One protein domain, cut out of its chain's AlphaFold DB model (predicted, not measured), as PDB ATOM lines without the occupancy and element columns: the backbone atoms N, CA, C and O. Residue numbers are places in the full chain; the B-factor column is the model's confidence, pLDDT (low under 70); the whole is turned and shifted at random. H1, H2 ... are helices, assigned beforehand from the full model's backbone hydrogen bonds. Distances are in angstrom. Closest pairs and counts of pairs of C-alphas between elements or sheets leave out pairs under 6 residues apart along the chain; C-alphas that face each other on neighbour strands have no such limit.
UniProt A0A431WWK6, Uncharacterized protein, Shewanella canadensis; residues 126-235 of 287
ATOM      1  N   GLN A 126       7.846 -11.276 -24.753       91.19
ATOM      2  CA  GLN A 126       7.970 -12.732 -24.890       91.19
ATOM      3  C   GLN A 126       7.665 -13.481 -23.578       91.19
ATOM      4  O   GLN A 126       8.236 -14.532 -23.286       91.19
ATOM      5  N   ASP A 127       6.737 -12.946 -22.781       92.25
ATOM      6  CA  ASP A 127       6.218 -13.600 -21.582       92.25
ATOM      7  C   ASP A 127       5.171 -14.641 -21.996       92.25
ATOM      8  O   ASP A 127       3.963 -14.386 -22.010       92.25
ATOM      9  N   TRP A 128       5.654 -15.824 -22.387       89.88
ATOM     10  CA  TRP A 128       4.823 -16.922 -22.891       89.88
ATOM     11  C   TRP A 128       3.795 -17.407 -21.871       89.88
ATOM     12  O   TRP A 128       2.689 -17.792 -22.252       89.88
ATOM     13  N   ASP A 129       4.123 -17.353 -20.578       87.75
ATOM     14  CA  ASP A 129       3.219 -17.777 -19.515       87.75
ATOM     15  C   ASP A 129       2.048 -16.812 -19.370       87.75
ATOM     16  O   ASP A 129       0.889 -17.249 -19.345       87.75
ATOM     17  N   LYS A 130       2.325 -15.504 -19.315       90.44
ATOM     18  CA  LYS A 130       1.279 -14.481 -19.261       90.44
ATOM     19  C   LYS A 130       0.483 -14.432 -20.564       90.44
ATOM     20  O   LYS A 130      -0.743 -14.304 -20.515       90.44
ATOM     21  N   LEU A 131       1.134 -14.608 -21.713       92.50
ATOM     22  CA  LEU A 131       0.467 -14.667 -23.014       92.50
ATOM     23  C   LEU A 131      -0.510 -15.851 -23.083       92.50
ATOM     24  O   LEU A 131      -1.682 -15.674 -23.413       92.50
ATOM     25  N   ASN A 132      -0.068 -17.039 -22.664       91.31
ATOM     26  CA  ASN A 132      -0.905 -18.234 -22.579       91.31
ATOM     27  C   ASN A 132      -2.100 -18.054 -21.629       91.31
ATOM     28  O   ASN A 132      -3.229 -18.420 -21.965       91.31
ATOM     29  N   LEU A 133      -1.869 -17.471 -20.447       89.38
ATOM     30  CA  LEU A 133      -2.944 -17.164 -19.497       89.38
ATOM     31  C   LEU A 133      -3.952 -16.166 -20.074       89.38
ATOM     32  O   LEU A 133      -5.148 -16.309 -19.833       89.38
ATOM     33  N   THR A 134      -3.487 -15.193 -20.856       93.69
ATOM     34  CA  THR A 134      -4.345 -14.185 -21.489       93.69
ATOM     35  C   THR A 134      -5.254 -14.820 -22.540       93.69
ATOM     36  O   THR A 134      -6.465 -14.612 -22.482       93.69
ATOM     37  N   TYR A 135      -4.724 -15.683 -23.418       93.38
ATOM     38  CA  TYR A 135      -5.552 -16.462 -24.352       93.38
ATOM     39  C   TYR A 135      -6.574 -17.351 -23.630       93.38
ATOM     40  O   TYR A 135      -7.729 -17.434 -24.044       93.38
ATOM     41  N   SER A 136      -6.175 -17.977 -22.517       89.75
ATOM     42  CA  SER A 136      -7.076 -18.791 -21.693       89.75
ATOM     43  C   SER A 136      -8.223 -17.974 -21.085       89.75
ATOM     44  O   SER A 136      -9.375 -18.410 -21.135       89.75
ATOM     45  N   ASP A 137      -7.945 -16.779 -20.545       90.31
ATOM     46  CA  ASP A 137      -8.992 -15.894 -20.011       90.31
ATOM     47  C   ASP A 137      -9.907 -15.402 -21.137       90.31
ATOM     48  O   ASP A 137     -11.122 -15.464 -20.989       90.31
ATOM     49  N   MET A 138      -9.366 -15.020 -22.300       93.38
ATOM     50  CA  MET A 138     -10.179 -14.619 -23.456       93.38
ATOM     51  C   MET A 138     -11.125 -15.737 -23.911       93.38
ATOM     52  O   MET A 138     -12.314 -15.485 -24.076       93.38
ATOM     53  N   LEU A 139     -10.654 -16.983 -24.030       90.19
ATOM     54  CA  LEU A 139     -11.515 -18.132 -24.355       90.19
ATOM     55  C   LEU A 139     -12.579 -18.385 -23.285       90.19
ATOM     56  O   LEU A 139     -13.732 -18.677 -23.605       90.19
ATOM     57  N   TYR A 140     -12.217 -18.242 -22.008       87.62
ATOM     58  CA  TYR A 140     -13.193 -18.315 -20.928       87.62
ATOM     59  C   TYR A 140     -14.266 -17.228 -21.072       87.62
ATOM     60  O   TYR A 140     -15.445 -17.543 -20.923       87.62
ATOM     61  N   ARG A 141     -13.887 -15.988 -21.426       89.44
ATOM     62  CA  ARG A 141     -14.829 -14.887 -21.701       89.44
ATOM     63  C   ARG A 141     -15.755 -15.187 -22.861       89.44
ATOM     64  O   ARG A 141     -16.955 -15.028 -22.682       89.44
ATOM     65  N   VAL A 142     -15.240 -15.712 -23.973       89.69
ATOM     66  CA  VAL A 142     -16.082 -16.136 -25.105       89.69
ATOM     67  C   VAL A 142     -17.180 -17.095 -24.656       89.69
ATOM     68  O   VAL A 142     -18.336 -16.930 -25.035       89.69
ATOM     69  N   SER A 143     -16.827 -18.072 -23.818       86.19
ATOM     70  CA  SER A 143     -17.781 -19.058 -23.309       86.19
ATOM     71  C   SER A 143     -18.827 -18.451 -22.371       86.19
ATOM     72  O   SER A 143     -20.006 -18.759 -22.512       86.19
ATOM     73  N   ILE A 144     -18.430 -17.594 -21.422       86.25
ATOM     74  CA  ILE A 144     -19.385 -17.016 -20.459       86.25
ATOM     75  C   ILE A 144     -20.244 -15.890 -21.051       86.25
ATOM     76  O   ILE A 144     -21.321 -15.616 -20.528       86.25
ATOM     77  N   GLU A 145     -19.765 -15.222 -22.101       88.50
ATOM     78  CA  GLU A 145     -20.463 -14.124 -22.783       88.50
ATOM     79  C   GLU A 145     -21.250 -14.598 -24.012       88.50
ATOM     80  O   GLU A 145     -21.945 -13.787 -24.621       88.50
ATOM     81  N   ASP A 146     -21.152 -15.885 -24.367       87.44
ATOM     82  CA  ASP A 146     -21.738 -16.475 -25.578       87.44
ATOM     83  C   ASP A 146     -21.413 -15.657 -26.844       87.44
ATOM     84  O   ASP A 146     -22.264 -15.323 -27.671       87.44
ATOM     85  N   SER A 147     -20.144 -15.253 -26.965       87.50
ATOM     86  CA  SER A 147     -19.680 -14.307 -27.988       87.50
ATOM     87  C   SER A 147     -18.904 -14.964 -29.132       87.50
ATOM     88  O   SER A 147     -18.289 -14.272 -29.944       87.50
ATOM     89  N   SER A 148     -18.985 -16.292 -29.258       85.44
ATOM     90  CA  SER A 148     -18.253 -17.086 -30.260       85.44
ATOM     91  C   SER A 148     -18.475 -16.606 -31.699       85.44
ATOM     92  O   SER A 148     -17.529 -16.553 -32.477       85.44
ATOM     93  N   ALA A 149     -19.687 -16.156 -32.038       83.81
ATOM     94  CA  ALA A 149     -20.023 -15.642 -33.368       83.81
ATOM     95  C   ALA A 149     -19.332 -14.309 -33.728       83.81
ATOM     96  O   ALA A 149     -19.343 -13.905 -34.888       83.81
ATOM     97  N   LYS A 150     -18.774 -13.596 -32.741       88.19
ATOM     98  CA  LYS A 150     -18.160 -12.266 -32.901       88.19
ATOM     99  C   LYS A 150     -16.681 -12.246 -32.518       88.19
ATOM    100  O   LYS A 150     -16.066 -11.183 -32.509       88.19
ATOM    101  N   THR A 151     -16.111 -13.394 -32.169       87.94
ATOM    102  CA  THR A 151     -14.719 -13.511 -31.738       87.94
ATOM    103  C   THR A 151     -14.013 -14.543 -32.612       87.94
ATOM    104  O   THR A 151     -14.577 -15.610 -32.847       87.94
ATOM    105  N   PRO A 152     -12.782 -14.281 -33.086       91.50
ATOM    106  CA  PRO A 152     -12.018 -15.266 -33.844       91.50
ATOM    107  C   PRO A 152     -11.520 -16.382 -32.910       91.50
ATOM    108  O   PRO A 152     -10.387 -16.366 -32.431       91.50
ATOM    109  N   VAL A 153     -12.396 -17.340 -32.591       90.69
ATOM    110  CA  VAL A 153     -12.114 -18.424 -31.632       90.69
ATOM    111  C   VAL A 153     -10.909 -19.248 -32.072       90.69
ATOM    112  O   VAL A 153     -10.069 -19.579 -31.242       90.69
ATOM    113  N   ASN A 154     -10.782 -19.522 -33.368       92.06
ATOM    114  CA  ASN A 154      -9.632 -20.211 -33.947       92.06
ATOM    115  C   ASN A 154      -8.299 -19.511 -33.625       92.06
ATOM    116  O   ASN A 154      -7.355 -20.179 -33.213       92.06
ATOM    117  N   GLU A 155      -8.232 -18.180 -33.725       94.50
ATOM    118  CA  GLU A 155      -7.036 -17.398 -33.373       94.50
ATOM    119  C   GLU A 155      -6.716 -17.503 -31.873       94.50
ATOM    120  O   GLU A 155      -5.561 -17.676 -31.480       94.50
ATOM    121  N   LEU A 156      -7.739 -17.474 -31.012       93.50
ATOM    122  CA  LEU A 156      -7.540 -17.631 -29.570       93.50
ATOM    123  C   LEU A 156      -7.085 -19.047 -29.188       93.50
ATOM    124  O   LEU A 156      -6.226 -19.206 -28.319       93.50
ATOM    125  N   VAL A 157      -7.634 -20.077 -29.839       91.88
ATOM    126  CA  VAL A 157      -7.217 -21.475 -29.654       91.88
ATOM    127  C   VAL A 157      -5.788 -21.667 -30.138       91.88
ATOM    128  O   VAL A 157      -4.996 -22.284 -29.429       91.88
ATOM    129  N   ALA A 158      -5.433 -21.097 -31.290       93.44
ATOM    130  CA  ALA A 158      -4.073 -21.106 -31.810       93.44
ATOM    131  C   ALA A 158      -3.094 -20.495 -30.802       93.44
ATOM    132  O   ALA A 158      -2.098 -21.121 -30.434       93.44
ATOM    133  N   GLY A 159      -3.422 -19.309 -30.284       93.31
ATOM    134  CA  GLY A 159      -2.634 -18.624 -29.270       93.31
ATOM    135  C   GLY A 159      -2.460 -19.453 -28.003       93.31
ATOM    136  O   GLY A 159      -1.331 -19.660 -27.553       93.31
ATOM    137  N   LEU A 160      -3.553 -19.996 -27.458       91.75
ATOM    138  CA  LEU A 160      -3.514 -20.878 -26.292       91.75
ATOM    139  C   LEU A 160      -2.629 -22.109 -26.553       91.75
ATOM    140  O   LEU A 160      -1.805 -22.459 -25.707       91.75
ATOM    141  N   MET A 161      -2.783 -22.743 -27.716       89.38
ATOM    142  CA  MET A 161      -2.067 -23.961 -28.094       89.38
ATOM    143  C   MET A 161      -0.566 -23.756 -28.193       89.38
ATOM    144  O   MET A 161       0.200 -24.446 -27.518       89.38
ATOM    145  N   VAL A 162      -0.155 -22.788 -29.006       91.62
ATOM    146  CA  VAL A 162       1.254 -22.557 -29.316       91.62
ATOM    147  C   VAL A 162       2.005 -22.059 -28.084       91.62
ATOM    148  O   VAL A 162       3.038 -22.615 -27.713       91.62
ATOM    149  N   THR A 163       1.450 -21.073 -27.377       91.19
ATOM    150  CA  THR A 163       2.120 -20.462 -26.214       91.19
ATOM    151  C   THR A 163       2.156 -21.379 -24.995       91.19
ATOM    152  O   THR A 163       3.041 -21.259 -24.151       91.19
ATOM    153  N   GLY A 164       1.241 -22.350 -24.918       85.81
ATOM    154  CA  GLY A 164       1.233 -23.374 -23.876       85.81
ATOM    155  C   GLY A 164       2.330 -24.424 -24.032       85.81
ATOM    156  O   GLY A 164       2.504 -25.255 -23.141       85.81
ATOM    157  N   TYR A 165       3.100 -24.399 -25.126       81.00
ATOM    158  CA  TYR A 165       4.148 -25.383 -25.347       81.00
ATOM    159  C   TYR A 165       5.188 -25.370 -24.218       81.00
ATOM    160  O   TYR A 165       5.394 -26.384 -23.576       81.00
ATOM    161  N   TYR A 166       5.829 -24.270 -23.840       71.75
ATOM    162  CA  TYR A 166       6.865 -24.372 -22.790       71.75
ATOM    163  C   TYR A 166       6.333 -24.477 -21.355       71.75
ATOM    164  O   TYR A 166       7.136 -24.534 -20.422       71.75
ATOM    165  N   LYS A 167       5.011 -24.583 -21.152       70.62
ATOM    166  CA  LYS A 167       4.478 -24.774 -19.807       70.62
ATOM    167  C   LYS A 167       4.863 -26.127 -19.235       70.62
ATOM    168  O   LYS A 167       4.833 -27.159 -19.910       70.62
ATOM    169  N   LYS A 168       5.244 -26.071 -17.963       61.41
ATOM    170  CA  LYS A 168       5.475 -27.236 -17.126       61.41
ATOM    171  C   LYS A 168       4.209 -27.529 -16.332       61.41
ATOM    172  O   LYS A 168       3.590 -26.599 -15.814       61.41
ATOM    173  N   ASN A 169       3.848 -28.801 -16.233       59.41
ATOM    174  CA  ASN A 169       2.795 -29.272 -15.347       59.41
ATOM    175  C   ASN A 169       3.229 -29.135 -13.871       59.41
ATOM    176  O   ASN A 169       4.357 -28.745 -13.560       59.41
ATOM    177  N   TYR A 170       2.331 -29.485 -12.947       47.81
ATOM    178  CA  TYR A 170       2.602 -29.456 -11.503       47.81
ATOM    179  C   TYR A 170       3.773 -30.359 -11.066       47.81
ATOM    180  O   TYR A 170       4.313 -30.153  -9.984       47.81
ATOM    181  N   LEU A 171       4.190 -31.312 -11.907       50.41
ATOM    182  CA  LEU A 171       5.340 -32.195 -11.686       50.41
ATOM    183  C   LEU A 171       6.650 -31.624 -12.260       50.41
ATOM    184  O   LEU A 171       7.693 -32.265 -12.195       50.41
ATOM    185  N   GLY A 172       6.626 -30.412 -12.824       54.81
ATOM    186  CA  GLY A 172       7.796 -29.789 -13.441       54.81
ATOM    187  C   GLY A 172       8.147 -30.343 -14.828       54.81
ATOM    188  O   GLY A 172       9.157 -29.931 -15.407       54.81
ATOM    189  N   GLU A 173       7.318 -31.223 -15.386       55.34
ATOM    190  CA  GLU A 173       7.482 -31.793 -16.723       55.34
ATOM    191  C   GLU A 173       6.825 -30.899 -17.769       55.34
ATOM    192  O   GLU A 173       5.759 -30.333 -17.536       55.34
ATOM    193  N   TYR A 174       7.418 -30.789 -18.958       50.41
ATOM    194  CA  TYR A 174       6.802 -30.047 -20.056       50.41
ATOM    195  C   TYR A 174       5.530 -30.765 -20.545       50.41
ATOM    196  O   TYR A 174       5.593 -31.730 -21.303       50.41
ATOM    197  N   GLY A 175       4.364 -30.262 -20.135       50.91
ATOM    198  CA  GLY A 175       3.035 -30.758 -20.496       50.91
ATOM    199  C   GLY A 175       2.077 -29.586 -20.687       50.91
ATOM    200  O   GLY A 175       2.283 -28.519 -20.117       50.91
ATOM    201  N   SER A 176       1.079 -29.711 -21.560       50.88
ATOM    202  CA  SER A 176      -0.002 -28.718 -21.555       50.88
ATOM    203  C   SER A 176      -0.667 -28.804 -20.184       50.88
ATOM    204  O   SER A 176      -1.081 -29.888 -19.778       50.88
ATOM    205  N   ASN A 177      -0.723 -27.698 -19.444       52.00
ATOM    206  CA  ASN A 177      -1.399 -27.670 -18.148       52.00
ATOM    207  C   ASN A 177      -2.819 -28.239 -18.307       52.00
ATOM    208  O   ASN A 177      -3.470 -27.919 -19.296       52.00
ATOM    209  N   GLY A 178      -3.325 -29.034 -17.355       55.56
ATOM    210  CA  GLY A 178      -4.712 -29.542 -17.377       55.56
ATOM    211  C   GLY A 178      -5.777 -28.491 -17.763       55.56
ATOM    212  O   GLY A 178      -6.703 -28.814 -18.505       55.56
ATOM    213  N   PRO A 179      -5.628 -27.206 -17.378       58.16
ATOM    214  CA  PRO A 179      -6.421 -26.099 -17.916       58.16
ATOM    215  C   PRO A 179      -6.450 -25.961 -19.449       58.16
ATOM    216  O   PRO A 179      -7.495 -25.647 -19.999       58.16
ATOM    217  N   GLN A 180      -5.339 -26.169 -20.154       64.31
ATOM    218  CA  GLN A 180      -5.234 -26.030 -21.607       64.31
ATOM    219  C   GLN A 180      -5.976 -27.152 -22.344       64.31
ATOM    220  O   GLN A 180      -6.796 -26.857 -23.212       64.31
ATOM    221  N   THR A 181      -5.753 -28.417 -21.971       64.56
ATOM    222  CA  THR A 181      -6.491 -29.559 -22.543       64.56
ATOM    223  C   THR A 181      -7.975 -29.459 -22.220       64.56
ATOM    224  O   THR A 181      -8.793 -29.586 -23.123       64.56
ATOM    225  N   SER A 182      -8.329 -29.115 -20.978       64.69
ATOM    226  CA  SER A 182      -9.730 -28.944 -20.563       64.69
ATOM    227  C   SER A 182     -10.446 -27.839 -21.337       64.69
ATOM    228  O   SER A 182     -11.611 -27.996 -21.677       64.69
ATOM    229  N   ARG A 183      -9.776 -26.714 -21.625       68.75
ATOM    230  CA  ARG A 183     -10.378 -25.598 -22.375       68.75
ATOM    231  C   ARG A 183     -10.588 -25.935 -23.846       68.75
ATOM    232  O   ARG A 183     -11.585 -25.506 -24.410       68.75
ATOM    233  N   ILE A 184      -9.681 -26.700 -24.445       72.69
ATOM    234  CA  ILE A 184      -9.784 -27.115 -25.849       72.69
ATOM    235  C   ILE A 184     -10.776 -28.263 -26.010       72.69
ATOM    236  O   ILE A 184     -11.540 -28.254 -26.965       72.69
ATOM    237  N   ALA A 185     -10.856 -29.167 -25.031       66.56
ATOM    238  CA  ALA A 185     -11.858 -30.229 -24.983       66.56
ATOM    239  C   ALA A 185     -13.305 -29.701 -24.954       66.56
ATOM    240  O   ALA A 185     -14.225 -30.444 -25.278       66.56
ATOM    241  N   LEU A 186     -13.520 -28.424 -24.599       64.38
ATOM    242  CA  LEU A 186     -14.825 -27.767 -24.757       64.38
ATOM    243  C   LEU A 186     -15.210 -27.549 -26.228       64.38
ATOM    244  O   LEU A 186     -16.386 -27.355 -26.515       64.38
ATOM    245  N   LEU A 187     -14.231 -27.534 -27.135       68.69
ATOM    246  CA  LEU A 187     -14.424 -27.391 -28.576       68.69
ATOM    247  C   LEU A 187     -14.397 -28.757 -29.259       68.69
ATOM    248  O   LEU A 187     -15.334 -29.102 -29.969       68.69
ATOM    249  N   THR A 188     -13.332 -29.529 -29.034       70.69
ATOM    250  CA  THR A 188     -13.160 -30.887 -29.561       70.69
ATOM    251  C   THR A 188     -12.063 -31.627 -28.793       70.69
ATOM    252  O   THR A 188     -11.157 -31.018 -28.218       70.69
ATOM    253  N   THR A 189     -12.140 -32.955 -28.778       70.19
ATOM    254  CA  THR A 189     -11.067 -33.837 -28.296       70.19
ATOM    255  C   THR A 189     -10.263 -34.463 -29.433       70.19
ATOM    256  O   THR A 189      -9.294 -35.163 -29.147       70.19
ATOM    257  N   ASP A 190     -10.655 -34.247 -30.694       83.19
ATOM    258  CA  ASP A 190      -9.933 -34.740 -31.865       83.19
ATOM    259  C   ASP A 190      -8.755 -33.800 -32.192       83.19
ATOM    260  O   ASP A 190      -8.954 -32.638 -32.561       83.19
ATOM    261  N   PRO A 191      -7.502 -34.264 -32.070       82.38
ATOM    262  CA  PRO A 191      -6.333 -33.439 -32.350       82.38
ATOM    263  C   PRO A 191      -6.202 -33.010 -33.814       82.38
ATOM    264  O   PRO A 191      -5.543 -32.001 -34.071       82.38
ATOM    265  N   ASP A 192      -6.763 -33.768 -34.757       86.88
ATOM    266  CA  ASP A 192      -6.725 -33.421 -36.179       86.88
ATOM    267  C   ASP A 192      -7.711 -32.287 -36.479       86.88
ATOM    268  O   ASP A 192      -7.340 -31.325 -37.152       86.88
ATOM    269  N   GLU A 193      -8.891 -32.296 -35.853       89.50
ATOM    270  CA  GLU A 193      -9.808 -31.150 -35.881       89.50
ATOM    271  C   GLU A 193      -9.173 -29.899 -35.255       89.50
ATOM    272  O   GLU A 193      -9.318 -28.796 -35.787       89.50
ATOM    273  N   VAL A 194      -8.420 -30.044 -34.154       87.19
ATOM    274  CA  VAL A 194      -7.677 -28.918 -33.556       87.19
ATOM    275  C   VAL A 194      -6.610 -28.387 -34.512       87.19
ATOM    276  O   VAL A 194      -6.457 -27.171 -34.619       87.19
ATOM    277  N   TYR A 195      -5.867 -29.258 -35.203       90.31
ATOM    278  CA  TYR A 195      -4.881 -28.826 -36.198       90.31
ATOM    279  C   TYR A 195      -5.547 -28.071 -37.344       90.31
ATOM    280  O   TYR A 195      -5.126 -26.958 -37.661       90.31
ATOM    281  N   ASP A 196      -6.607 -28.634 -37.922       92.62
ATOM    282  CA  ASP A 196      -7.348 -28.012 -39.014       92.62
ATOM    283  C   ASP A 196      -7.956 -26.666 -38.610       92.62
ATOM    284  O   ASP A 196      -7.965 -25.735 -39.414       92.62
ATOM    285  N   LEU A 197      -8.376 -26.527 -37.349       90.81
ATOM    286  CA  LEU A 197      -8.884 -25.273 -36.804       90.81
ATOM    287  C   LEU A 197      -7.820 -24.164 -36.765       90.81
ATOM    288  O   LEU A 197      -8.161 -22.994 -36.947       90.81
ATOM    289  N   ILE A 198      -6.551 -24.498 -36.496       94.38
ATOM    290  CA  ILE A 198      -5.517 -23.495 -36.182       94.38
ATOM    291  C   ILE A 198      -4.413 -23.346 -37.234       94.38
ATOM    292  O   ILE A 198      -3.702 -22.340 -37.198       94.38
ATOM    293  N   LYS A 199      -4.245 -24.295 -38.164       94.75
ATOM    294  CA  LYS A 199      -3.098 -24.338 -39.096       94.75
ATOM    295  C   LYS A 199      -2.939 -23.106 -39.982       94.75
ATOM    296  O   LYS A 199      -1.814 -22.681 -40.233       94.75
ATOM    297  N   ASP A 200      -4.051 -22.494 -40.368       94.94
ATOM    298  CA  ASP A 200      -4.070 -21.333 -41.261       94.94
ATOM    299  C   ASP A 200      -4.214 -19.999 -40.504       94.94
ATOM    300  O   ASP A 200      -4.366 -18.943 -41.116       94.94
ATOM    301  N   THR A 201      -4.162 -20.026 -39.168       96.50
ATOM    302  CA  THR A 201      -4.319 -18.818 -38.345       96.50
ATOM    303  C   THR A 201      -3.050 -17.977 -38.321       96.50
ATOM    304  O   THR A 201      -1.925 -18.489 -38.251       96.50
ATOM    305  N   GLN A 202      -3.221 -16.654 -38.306       95.94
ATOM    306  CA  GLN A 202      -2.087 -15.733 -38.219       95.94
ATOM    307  C   GLN A 202      -1.378 -15.865 -36.865       95.94
ATOM    308  O   GLN A 202      -0.147 -15.756 -36.783       95.94
ATOM    309  N   THR A 203      -2.145 -16.129 -35.804       95.12
ATOM    310  CA  THR A 203      -1.621 -16.337 -34.455       95.12
ATOM    311  C   THR A 203      -0.736 -17.577 -34.391       95.12
ATOM    312  O   THR A 203       0.369 -17.485 -33.852       95.12
ATOM    313  N   ALA A 204      -1.147 -18.711 -34.984       95.25
ATOM    314  CA  ALA A 204      -0.301 -19.904 -35.017       95.25
ATOM    315  C   ALA A 204       1.025 -19.619 -35.723       95.25
ATOM    316  O   ALA A 204       2.084 -19.869 -35.154       95.25
ATOM    317  N   GLN A 205       0.977 -19.032 -36.922       95.88
ATOM    318  CA  GLN A 205       2.173 -18.708 -37.704       95.88
ATOM    319  C   GLN A 205       3.128 -17.783 -36.937       95.88
ATOM    320  O   GLN A 205       4.321 -18.071 -36.822       95.88
ATOM    321  N   SER A 206       2.599 -16.700 -36.364       94.06
ATOM    322  CA  SER A 206       3.401 -15.687 -35.670       94.06
ATOM    323  C   SER A 206       4.021 -16.235 -34.386       94.06
ATOM    324  O   SER A 206       5.220 -16.071 -34.157       94.06
ATOM    325  N   CYS A 207       3.233 -16.916 -33.548       93.75
ATOM    326  CA  CYS A 207       3.733 -17.487 -32.300       93.75
ATOM    327  C   CYS A 207       4.730 -18.625 -32.556       93.75
ATOM    328  O   CYS A 207       5.774 -18.655 -31.908       93.75
ATOM    329  N   CYS A 208       4.473 -19.504 -33.530       95.12
ATOM    330  CA  CYS A 208       5.404 -20.564 -33.926       95.12
ATOM    331  C   CYS A 208       6.747 -19.988 -34.391       95.12
ATOM    332  O   CYS A 208       7.801 -20.454 -33.956       95.12
ATOM    333  N   ALA A 209       6.716 -18.933 -35.214       95.50
ATOM    334  CA  ALA A 209       7.921 -18.253 -35.675       95.50
ATOM    335  C   ALA A 209       8.714 -17.627 -34.516       95.50
ATOM    336  O   ALA A 209       9.926 -17.812 -34.437       95.50
ATOM    337  N   MET A 210       8.047 -16.930 -33.586       93.69
ATOM    338  CA  MET A 210       8.720 -16.308 -32.436       93.69
ATOM    339  C   MET A 210       9.294 -17.332 -31.451       93.69
ATOM    340  O   MET A 210      10.361 -17.112 -30.885       93.69
ATOM    341  N   MET A 211       8.596 -18.452 -31.249       92.38
ATOM    342  CA  MET A 211       9.014 -19.521 -30.339       92.38
ATOM    343  C   MET A 211       9.966 -20.532 -30.998       92.38
ATOM    344  O   MET A 211      10.446 -21.437 -30.319       92.38
ATOM    345  N   ASN A 212      10.244 -20.382 -32.299       94.44
ATOM    346  CA  ASN A 212      11.059 -21.291 -33.103       94.44
ATOM    347  C   ASN A 212      10.609 -22.762 -32.985       94.44
ATOM    348  O   ASN A 212      11.401 -23.664 -32.703       94.44
ATOM    349  N   ILE A 213       9.309 -22.993 -33.176       93.19
ATOM    350  CA  ILE A 213       8.679 -24.313 -33.092       93.19
ATOM    351  C   ILE A 213       7.666 -24.500 -34.220       93.19
ATOM    352  O   ILE A 213       6.972 -23.559 -34.589       93.19
ATOM    353  N   SER A 214       7.562 -25.713 -34.772       95.25
ATOM    354  CA  SER A 214       6.547 -26.017 -35.783       95.25
ATOM    355  C   SER A 214       5.198 -26.366 -35.155       95.25
ATOM    356  O   SER A 214       5.126 -26.954 -34.069       95.25
ATOM    357  N   LEU A 215       4.118 -26.074 -35.876       93.25
ATOM    358  CA  LEU A 215       2.775 -26.427 -35.434       93.25
ATOM    359  C   LEU A 215       2.597 -27.948 -35.307       93.25
ATOM    360  O   LEU A 215       1.993 -28.427 -34.350       93.25
ATOM    361  N   GLU A 216       3.199 -28.722 -36.209       93.06
ATOM    362  CA  GLU A 216       3.186 -30.189 -36.181       93.06
ATOM    363  C   GLU A 216       3.799 -30.722 -34.882       93.06
ATOM    364  O   GLU A 216       3.305 -31.690 -34.304       93.06
ATOM    365  N   THR A 217       4.855 -30.068 -34.384       92.19
ATOM    366  CA  THR A 217       5.493 -30.427 -33.109       92.19
ATOM    367  C   THR A 217       4.539 -30.194 -31.939       92.19
ATOM    368  O   THR A 217       4.438 -31.033 -31.038       92.19
ATOM    369  N   ILE A 218       3.796 -29.087 -31.968       89.38
ATOM    370  CA  ILE A 218       2.807 -28.745 -30.940       89.38
ATOM    371  C   ILE A 218       1.645 -29.743 -30.948       89.38
ATOM    372  O   ILE A 218       1.302 -30.281 -29.894       89.38
ATOM    373  N   ILE A 219       1.094 -30.071 -32.120       89.44
ATOM    374  CA  ILE A 219       0.013 -31.061 -32.245       89.44
ATOM    375  C   ILE A 219       0.476 -32.457 -31.840       89.44
ATOM    376  O   ILE A 219      -0.228 -33.143 -31.101       89.44
ATOM    377  N   LYS A 220       1.677 -32.879 -32.250       89.56
ATOM    378  CA  LYS A 220       2.242 -34.172 -31.839       89.56
ATOM    379  C   LYS A 220       2.319 -34.285 -30.315       89.56
ATOM    380  O   LYS A 220       1.987 -35.329 -29.756       89.56
ATOM    381  N   ARG A 221       2.726 -33.213 -29.633       84.25
ATOM    382  CA  ARG A 221       2.738 -33.178 -28.170       84.25
ATOM    383  C   ARG A 221       1.334 -33.224 -27.574       84.25
ATOM    384  O   ARG A 221       1.134 -33.931 -26.592       84.25
ATOM    385  N   TYR A 222       0.392 -32.477 -28.138       84.25
ATOM    386  CA  TYR A 222      -0.994 -32.475 -27.678       84.25
ATOM    387  C   TYR A 222      -1.626 -33.870 -27.780       84.25
ATOM    388  O   TYR A 222      -2.166 -34.362 -26.792       84.25
ATOM    389  N   LYS A 223      -1.430 -34.563 -28.912       85.19
ATOM    390  CA  LYS A 223      -1.796 -35.979 -29.098       85.19
ATOM    391  C   LYS A 223      -1.225 -36.860 -27.983       85.19
ATOM    392  O   LYS A 223      -1.959 -37.606 -27.346       85.19
ATOM    393  N   ALA A 224       0.075 -36.732 -27.702       84.44
ATOM    394  CA  ALA A 224       0.728 -37.505 -26.647       84.44
ATOM    395  C   ALA A 224       0.178 -37.200 -25.240       84.44
ATOM    396  O   ALA A 224       0.148 -38.094 -24.400       84.44
ATOM    397  N   GLN A 225      -0.248 -35.961 -24.966       79.00
ATOM    398  CA  GLN A 225      -0.877 -35.622 -23.688       79.00
ATOM    399  C   GLN A 225      -2.257 -36.264 -23.549       79.00
ATOM    400  O   GLN A 225      -2.533 -36.841 -22.508       79.00
ATOM    401  N   LEU A 226      -3.098 -36.198 -24.582       79.69
ATOM    402  CA  LEU A 226      -4.432 -36.803 -24.537       79.69
ATOM    403  C   LEU A 226      -4.375 -38.319 -24.314       79.69
ATOM    404  O   LEU A 226      -5.210 -38.855 -23.593       79.69
ATOM    405  N   ILE A 227      -3.372 -38.993 -24.889       83.88
ATOM    406  CA  ILE A 227      -3.115 -40.418 -24.631       83.88
ATOM    407  C   ILE A 227      -2.819 -40.641 -23.142       83.88
ATOM    408  O   ILE A 227      -3.528 -41.414 -22.505       83.88
ATOM    409  N   ARG A 228      -1.864 -39.898 -22.560       79.94
ATOM    410  CA  ARG A 228      -1.528 -40.004 -21.125       79.94
ATOM    411  C   ARG A 228      -2.712 -39.705 -20.206       79.94
ATOM    412  O   ARG A 228      -2.911 -40.392 -19.207       79.94
ATOM    413  N   ASP A 229      -3.492 -38.674 -20.530       76.31
ATOM    414  CA  ASP A 229      -4.668 -38.282 -19.748       76.31
ATOM    415  C   ASP A 229      -5.739 -39.387 -19.782       76.31
ATOM    416  O   ASP A 229      -6.394 -39.643 -18.772       76.31
ATOM    417  N   ASN A 230      -5.908 -40.071 -20.920       80.38
ATOM    418  CA  ASN A 230      -6.817 -41.212 -21.039       80.38
ATOM    419  C   ASN A 230      -6.308 -42.443 -20.277       80.38
ATOM    420  O   ASN A 230      -7.085 -43.018 -19.520       80.38
ATOM    421  N   GLU A 231      -5.023 -42.788 -20.390       83.19
ATOM    422  CA  GLU A 231      -4.400 -43.886 -19.628       83.19
ATOM    423  C   GLU A 231      -4.579 -43.674 -18.116       83.19
ATOM    424  O   GLU A 231      -5.082 -44.545 -17.411       83.19
ATOM    425  N   THR A 232      -4.301 -42.460 -17.628       78.38
ATOM    426  CA  THR A 232      -4.487 -42.100 -16.211       78.38
ATOM    427  C   THR A 232      -5.951 -42.241 -15.776       78.38
ATOM    428  O   THR A 232      -6.249 -42.690 -14.668       78.38
ATOM    429  N   ARG A 233      -6.908 -41.854 -16.632       75.31
ATOM    430  CA  ARG A 233      -8.342 -42.003 -16.334       75.31
ATOM    431  C   ARG A 233      -8.762 -43.468 -16.273       75.31
ATOM    432  O   ARG A 233      -9.575 -43.807 -15.414       75.31
ATOM    433  N   GLU A 234      -8.232 -44.310 -17.153       81.12
ATOM    434  CA  GLU A 234      -8.481 -45.753 -17.140       81.12
ATOM    435  C   GLU A 234      -7.912 -46.402 -15.873       81.12
ATOM    436  O   GLU A 234      -8.622 -47.165 -15.221       81.12
ATOM    437  N   GLU A 235      -6.702 -46.031 -15.449       77.44
ATOM    438  CA  GLU A 235      -6.101 -46.489 -14.185       77.44
ATOM    439  C   GLU A 235      -6.950 -46.099 -12.963       77.44
ATOM    440  O   GLU A 235      -7.204 -46.920 -12.076       77.44
TER     441      GLU A 235
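This is residues 126 to 235 of the 287 residues of an uncharacterized protein of Shewanella canadensis (UniProt A0A431WWK6). A short helix, H2, lies in the middle, nearly side by side with H1 and H5, which stay clear of each other. H4 meets H2 steeply, H3 packs on H1, and the long helix H6 runs out as an arm whose residues 230 to 235 stick out. The printed part has 110 residues with six named helices, H1 to H6 in chain order, and no named strand; the class is all helix. It is compact, with a radius of gyration of the C-alphas of 13.3 A and spans of 41 by 31 by 25 A.

H1, residues 128 to 145, begins at C-alpha 128 (4.823, -16.922, -22.891) and is 25.4 A long. H2 is residues 153 to 163, 15.4 A; H3 is 178 to 184; H4 is 191 to 198; H5 is 202 to 211, 14.1 A. H6, residues 215 to 235, is 30.5 A long and ends at C-alpha 235 (-6.101, -46.489, -14.185).

H2 is the hub, touching the five other helices. H1 and H2 form a helical hairpin at a shallow tilt of 26 degrees, closest at the C-alphas of Asn 132 and Thr 163, 5.2 A. H5 touches H2 the same way at 7 degrees, a shallow tilt, closest at the C-alphas of Ala 158 and Ala 204, 5.1 A. H6 touches H2 only at their ends, and only just, with 3 pairs of C-alphas within 8 A. H1 and H5 are apart. In H1 to H6 every O i to N i+4 pair is within hydrogen-bond range.

The C-alphas farthest apart, of Lys 150 and Glu 235, are 40.8 A apart. The printed part has no cut. The link from H2 to H3, residues 164 to 177, is long. Confidence is under 70 at residues 168 to 183 and 185 to 187.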